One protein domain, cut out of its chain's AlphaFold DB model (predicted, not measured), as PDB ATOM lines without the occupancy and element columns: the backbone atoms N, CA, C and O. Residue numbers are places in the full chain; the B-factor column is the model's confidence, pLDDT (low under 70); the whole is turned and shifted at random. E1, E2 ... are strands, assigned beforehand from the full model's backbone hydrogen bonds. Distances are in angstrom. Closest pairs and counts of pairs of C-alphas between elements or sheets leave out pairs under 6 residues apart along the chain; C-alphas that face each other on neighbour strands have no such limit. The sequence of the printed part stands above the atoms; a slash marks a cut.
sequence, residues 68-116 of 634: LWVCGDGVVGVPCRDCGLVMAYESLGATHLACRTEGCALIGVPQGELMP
ATOM      1  N   LEU A  68      -1.846 -20.875  40.155       82.00
ATOM      2  CA  LEU A  68      -1.174 -20.038  39.165       82.00
ATOM      3  C   LEU A  68      -0.306 -20.865  38.206       82.00
ATOM      4  O   LEU A  68      -0.121 -20.488  37.054       82.00
ATOM      5  N   TRP A  69       0.232 -21.977  38.699       87.31
ATOM      6  CA  TRP A  69       1.071 -22.889  37.936       87.31
ATOM      7  C   TRP A  69       0.217 -23.915  37.203       87.31
ATOM      8  O   TRP A  69      -0.703 -24.493  37.785       87.31
ATOM      9  N   VAL A  70       0.556 -24.153  35.943       88.56
ATOM     10  CA  VAL A  70      -0.075 -25.144  35.074       88.56
ATOM     11  C   VAL A  70       0.958 -26.173  34.628       88.56
ATOM     12  O   VAL A  70       2.142 -25.855  34.492       88.56
ATOM     13  N   CYS A  71       0.502 -27.404  34.410       87.81
ATOM     14  CA  CYS A  71       1.286 -28.481  33.816       87.81
ATOM     15  C   CYS A  71       0.506 -29.095  32.648       87.81
ATOM     16  O   CYS A  71      -0.690 -29.366  32.789       87.81
ATOM     17  N   GLY A  72       1.173 -29.293  31.517       85.62
ATOM     18  CA  GLY A  72       0.608 -29.943  30.338       85.62
ATOM     19  C   GLY A  72       1.591 -29.953  29.170       85.62
ATOM     20  O   GLY A  72       2.475 -29.098  29.090       85.62
ATOM     21  N   ASP A  73       1.438 -30.928  28.275       84.62
ATOM     22  CA  ASP A  73       2.254 -31.115  27.067       84.62
ATOM     23  C   ASP A  73       3.776 -31.142  27.318       84.62
ATOM     24  O   ASP A  73       4.586 -30.795  26.456       84.62
ATOM     25  N   GLY A  74       4.207 -31.587  28.503       85.25
ATOM     26  CA  GLY A  74       5.623 -31.642  28.862       85.25
ATOM     27  C   GLY A  74       6.184 -30.349  29.445       85.25
ATOM     28  O   GLY A  74       7.400 -30.265  29.621       85.25
ATOM     29  N   VAL A  75       5.336 -29.358  29.729       87.56
ATOM     30  CA  VAL A  75       5.731 -28.038  30.231       87.56
ATOM     31  C   VAL A  75       5.077 -27.763  31.580       87.56
ATOM     32  O   VAL A  75       3.884 -27.993  31.774       87.56
ATOM     33  N   VAL A  76       5.858 -27.211  32.511       90.06
ATOM     34  CA  VAL A  76       5.379 -26.662  33.785       90.06
ATOM     35  C   VAL A  76       5.713 -25.182  33.816       90.06
ATOM     36  O   VAL A  76       6.854 -24.799  33.557       90.06
ATOM     37  N   GLY A  77       4.732 -24.334  34.109       90.31
ATOM     38  CA  GLY A  77       4.934 -22.891  34.055       90.31
ATOM     39  C   GLY A  77       3.715 -22.081  34.460       90.31
ATOM     40  O   GLY A  77       2.748 -22.609  35.003       90.31
ATOM     41  N   VAL A  78       3.759 -20.782  34.179       90.19
ATOM     42  CA  VAL A  78       2.665 -19.839  34.461       90.19
ATOM     43  C   VAL A  78       2.169 -19.250  33.138       90.19
ATOM     44  O   VAL A  78       2.996 -18.789  32.350       90.19
ATOM     45  N   PRO A  79       0.856 -19.234  32.851       91.19
ATOM     46  CA  PRO A  79       0.340 -18.594  31.645       91.19
ATOM     47  C   PRO A  79       0.550 -17.077  31.708       91.19
ATOM     48  O   PRO A  79       0.284 -16.436  32.728       91.19
ATOM     49  N   CYS A  80       1.033 -16.484  30.616       91.19
ATOM     50  CA  CYS A  80       1.132 -15.032  30.510       91.19
ATOM     51  C   CYS A  80      -0.267 -14.402  30.566       91.19
ATOM     52  O   CYS A  80      -1.176 -14.840  29.865       91.19
ATOM     53  N   ARG A  81      -0.427 -13.335  31.359       92.12
ATOM     54  CA  ARG A  81      -1.715 -12.639  31.534       92.12
ATOM     55  C   ARG A  81      -2.215 -11.922  30.275       92.12
ATOM     56  O   ARG A  81      -3.379 -11.546  30.244       92.12
ATOM     57  N   ASP A  82      -1.345 -11.712  29.289       93.00
ATOM     58  CA  ASP A  82      -1.664 -11.026  28.032       93.00
ATOM     59  C   ASP A  82      -1.854 -12.026  26.882       93.00
ATOM     60  O   ASP A  82      -2.967 -12.228  26.409       93.00
ATOM     61  N   CYS A  83      -0.791 -12.727  26.474       91.69
ATOM     62  CA  CYS A  83      -0.848 -13.626  25.317       91.69
ATOM     63  C   CYS A  83      -1.311 -15.061  25.632       91.69
ATOM     64  O   CYS A  83      -1.441 -15.868  24.713       91.69
ATOM     65  N   GLY A  84      -1.508 -15.422  26.906       89.38
ATOM     66  CA  GLY A  84      -1.943 -16.760  27.333       89.38
ATOM     67  C   GLY A  84      -0.900 -17.878  27.192       89.38
ATOM     68  O   GLY A  84      -1.102 -18.963  27.734       89.38
ATOM     69  N   LEU A  85       0.227 -17.632  26.515       89.56
ATOM     70  CA  LEU A  85       1.298 -18.618  26.350       89.56
ATOM     71  C   LEU A  85       1.961 -18.948  27.693       89.56
ATOM     72  O   LEU A  85       2.225 -18.057  28.507       89.56
ATOM     73  N   VAL A  86       2.244 -20.234  27.914       90.06
ATOM     74  CA  VAL A  86       2.872 -20.724  29.147       90.06
ATOM     75  C   VAL A  86       4.334 -20.290  29.189       90.06
ATOM     76  O   VAL A  86       5.145 -20.678  28.351       90.06
ATOM     77  N   MET A  87       4.674 -19.487  30.193       89.94
ATOM     78  CA  MET A  87       6.050 -19.154  30.540       89.94
ATOM     79  C   MET A  87       6.628 -20.355  31.284       89.94
ATOM     80  O   MET A  87       6.304 -20.569  32.453       89.94
ATOM     81  N   ALA A  88       7.412 -21.169  30.580       87.00
ATOM     82  CA  ALA A  88       7.997 -22.384  31.129       87.00
ATOM     83  C   ALA A  88       8.952 -22.079  32.291       87.00
ATOM     84  O   ALA A  88       9.643 -21.057  32.299       87.00
ATOM     85  N   TYR A  89       9.009 -22.993  33.256       83.12
ATOM     86  CA  TYR A  89      10.074 -23.021  34.246       83.12
ATOM     87  C   TYR A  89      11.416 -23.226  33.542       83.12
ATOM     88  O   TYR A  89      11.642 -24.246  32.894       83.12
ATOM     89  N   GLU A  90      12.317 -22.265  33.694       73.06
ATOM     90  CA  GLU A  90      13.697 -22.379  33.239       73.06
ATOM     91  C   GLU A  90      14.609 -22.235  34.458       73.06
ATOM     92  O   GLU A  90      14.600 -21.210  35.144       73.06
ATOM     93  N   SER A  91      15.378 -23.281  34.766       58.03
ATOM     94  CA  SER A  91      16.275 -23.268  35.921       58.03
ATOM     95  C   SER A  91      17.569 -22.515  35.585       58.03
ATOM     96  O   SER A  91      18.313 -22.948  34.705       58.03
ATOM     97  N   LEU A  92      17.814 -21.408  36.301       52.34
ATOM     98  CA  LEU A  92      19.079 -20.974  36.934       52.34
ATOM     99  C   LEU A  92      19.001 -19.469  37.266       52.34
ATOM    100  O   LEU A  92      19.025 -18.617  36.383       52.34
ATOM    101  N   GLY A  93      18.922 -19.132  38.557       57.41
ATOM    102  CA  GLY A  93      19.148 -17.776  39.088       57.41
ATOM    103  C   GLY A  93      18.004 -16.757  38.968       57.41
ATOM    104  O   GLY A  93      18.070 -15.709  39.610       57.41
ATOM    105  N   ALA A  94      16.951 -17.034  38.200       69.06
ATOM    106  CA  ALA A  94      15.775 -16.170  38.148       69.06
ATOM    107  C   ALA A  94      14.922 -16.308  39.424       69.06
ATOM    108  O   ALA A  94      14.806 -17.389  39.997       69.06
ATOM    109  N   THR A  95      14.286 -15.216  39.852       76.56
ATOM    110  CA  THR A  95      13.272 -15.216  40.930       76.56
ATOM    111  C   THR A  95      11.843 -15.163  40.384       76.56
ATOM    112  O   THR A  95      10.895 -15.514  41.086       76.56
ATOM    113  N   HIS A  96      11.686 -14.764  39.118       85.88
ATOM    114  CA  HIS A  96      10.400 -14.589  38.455       85.88
ATOM    115  C   HIS A  96      10.427 -15.101  37.012       85.88
ATOM    116  O   HIS A  96      11.449 -15.033  36.331       85.88
ATOM    117  N   LEU A  97       9.264 -15.538  36.538       87.38
ATOM    118  CA  LEU A  97       8.951 -15.817  35.144       87.38
ATOM    119  C   LEU A  97       8.430 -14.552  34.462       87.38
ATOM    120  O   LEU A  97       7.597 -13.829  35.018       87.38
ATOM    121  N   ALA A  98       8.902 -14.321  33.242       88.38
ATOM    122  CA  ALA A  98       8.479 -13.223  32.385       88.38
ATOM    123  C   ALA A  98       8.222 -13.733  30.964       88.38
ATOM    124  O   ALA A  98       8.883 -14.663  30.495       88.38
ATOM    125  N   CYS A  99       7.270 -13.108  30.270       89.19
ATOM    126  CA  CYS A  99       6.938 -13.485  28.903       89.19
ATOM    127  C   CYS A  99       8.092 -13.120  27.963       89.19
ATOM    128  O   CYS A  99       8.642 -12.021  28.053       89.19
ATOM    129  N   ARG A 100       8.449 -14.031  27.054       88.19
ATOM    130  CA  ARG A 100       9.487 -13.819  26.028       88.19
ATOM    131  C   ARG A 100       8.928 -13.740  24.610       88.19
ATOM    132  O   ARG A 100       9.690 -13.635  23.658       88.19
ATOM    133  N   THR A 101       7.608 -13.812  24.464       90.31
ATOM    134  CA  THR A 101       6.948 -13.753  23.163       90.31
ATOM    135  C   THR A 101       7.083 -12.353  22.583       90.31
ATOM    136  O   THR A 101       6.583 -11.383  23.158       90.31
ATOM    137  N   GLU A 102       7.745 -12.253  21.435       89.44
ATOM    138  CA  GLU A 102       7.827 -11.009  20.677       89.44
ATOM    139  C   GLU A 102       6.416 -10.503  20.336       89.44
ATOM    140  O   GLU A 102       5.556 -11.264  19.894       89.44
ATOM    141  N   GLY A 103       6.158  -9.218  20.592       87.56
ATOM    142  CA  GLY A 103       4.846  -8.596  20.381       87.56
ATOM    143  C   GLY A 103       3.857  -8.711  21.549       87.56
ATOM    144  O   GLY A 103       2.797  -8.096  21.483       87.56
ATOM    145  N   CYS A 104       4.189  -9.429  22.627       92.50
ATOM    146  CA  CYS A 104       3.399  -9.418  23.864       92.50
ATOM    147  C   CYS A 104       3.549  -8.077  24.600       92.50
ATOM    148  O   CYS A 104       4.668  -7.592  24.788       92.50
ATOM    149  N   ALA A 105       2.444  -7.502  25.087       91.69
ATOM    150  CA  ALA A 105       2.464  -6.237  25.825       91.69
ATOM    151  C   ALA A 105       3.174  -6.357  27.187       91.69
ATOM    152  O   ALA A 105       3.611  -5.359  27.757       91.69
ATOM    153  N   LEU A 106       3.307  -7.584  27.702       90.94
ATOM    154  CA  LEU A 106       3.965  -7.902  28.971       90.94
ATOM    155  C   LEU A 106       5.324  -8.604  28.789       90.94
ATOM    156  O   LEU A 106       5.776  -9.323  29.688       90.94
ATOM    157  N   ILE A 107       5.977  -8.427  27.636       90.94
ATOM    158  CA  ILE A 107       7.322  -8.962  27.387       90.94
ATOM    159  C   ILE A 107       8.323  -8.462  28.441       90.94
ATOM    160  O   ILE A 107       8.369  -7.279  28.772       90.94
ATOM    161  N   GLY A 108       9.109  -9.376  29.014       85.69
ATOM    162  CA  GLY A 108      10.105  -9.071  30.049       85.69
ATOM    163  C   GLY A 108       9.529  -8.638  31.406       85.69
ATOM    164  O   GLY A 108      10.289  -8.497  32.362       85.69
ATOM    165  N   VAL A 109       8.206  -8.469  31.528       89.31
ATOM    166  CA  VAL A 109       7.552  -8.086  32.785       89.31
ATOM    167  C   VAL A 109       7.412  -9.317  33.692       89.31
ATOM    168  O   VAL A 109       6.833 -10.317  33.253       89.31
ATOM    169  N   PRO A 110       7.877  -9.255  34.957       88.81
ATOM    170  CA  PRO A 110       7.677 -10.318  35.940       88.81
ATOM    171  C   PRO A 110       6.190 -10.609  36.182       88.81
ATOM    172  O   PRO A 110       5.410  -9.711  36.510       88.81
ATOM    173  N   GLN A 111       5.787 -11.869  36.022       86.38
ATOM    174  CA  GLN A 111       4.381 -12.287  36.103       86.38
ATOM    175  C   GLN A 111       4.139 -13.502  37.004       86.38
ATOM    176  O   GLN A 111       3.046 -13.610  37.558       86.38
ATOM    177  N   GLY A 112       5.127 -14.383  37.181       82.88
ATOM    178  CA  GLY A 112       5.030 -15.537  38.079       82.88
ATOM    179  C   GLY A 112       6.237 -15.621  39.001       82.88
ATOM    180  O   GLY A 112       7.364 -15.587  38.526       82.88
ATOM    181  N   GLU A 113       6.025 -15.720  40.308       84.06
ATOM    182  CA  GLU A 113       7.104 -16.005  41.257       84.06
ATOM    183  C   GLU A 113       7.528 -17.473  41.115       84.06
ATOM    184  O   GLU A 113       6.671 -18.358  41.108       84.06
ATOM    185  N   LEU A 114       8.835 -17.738  40.995       78.25
ATOM    186  CA  LEU A 114       9.349 -19.099  40.789       78.25
ATOM    187  C   LEU A 114       9.171 -19.985  42.032       78.25
ATOM    188  O   LEU A 114       8.886 -21.174  41.908       78.25
ATOM    189  N   MET A 115       9.294 -19.401  43.228       79.88
ATOM    190  CA  MET A 115       9.270 -20.115  44.506       79.88
ATOM    191  C   MET A 115       8.350 -19.424  45.521       79.88
ATOM    192  O   MET A 115       8.833 -18.955  46.552       79.88
ATOM    193  N   PRO A 116       7.026 -19.371  45.267       78.88
ATOM    194  CA  PRO A 116       6.107 -18.676  46.154       78.88
ATOM    195  C   PRO A 116       6.139 -19.276  47.559       78.88
ATOM    196  O   PRO A 116       6.185 -20.502  47.740       78.88
TER     197      PRO A 116
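AT A GLANCE: This is residues 68 to 116 of the 634 residues of an uncharacterized protein of Porphyra umbilicalis (UniProt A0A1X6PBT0). With little regular structure, this is a small body of two short-stranded sheets beside each other, a three-stranded meander, E1 E2 E3, and a hairpin, E4 E5, with loops 80 to 85 and 99 to 109 reaching out at the same end. The 49 printed residues hold five strands, E1 to E5, and no named helix; both sheets are antiparallel, class all strand. It is compact, radius of gyration of the C-alphas 10.1 A, spanning 25 by 25 by 16 A.

HOW THE PARTS SIT: E1, residues 70 to 72, forms a hairpin with E2, residues 75 to 79; N 70 and O 77 are 2.8 A apart. E2 forms another with E3, residues 86 to 88; N 87 and O 78 are 2.8 A apart. E4, residues 96 to 98, pairs with E5, residues 110 to 113; N 97 and O 112 are 2.8 A apart. The closest C-alphas of E3 and E4, Met 87 and Leu 97, are 6.4 A apart. E1 is apart from E4 and E5.

IN THESE COORDINATES: E1 begins at C-alpha 70 (-0.075, -25.144, 35.074). E2 is 11.0 A long. E5, 7.8 A long, ends at C-alpha 113 (7.104, -16.005, 41.257).

THE WHOLE: The printed part has no cut. The link E4 to E5 is long. Residues 91 to 94 are under pLDDT 70.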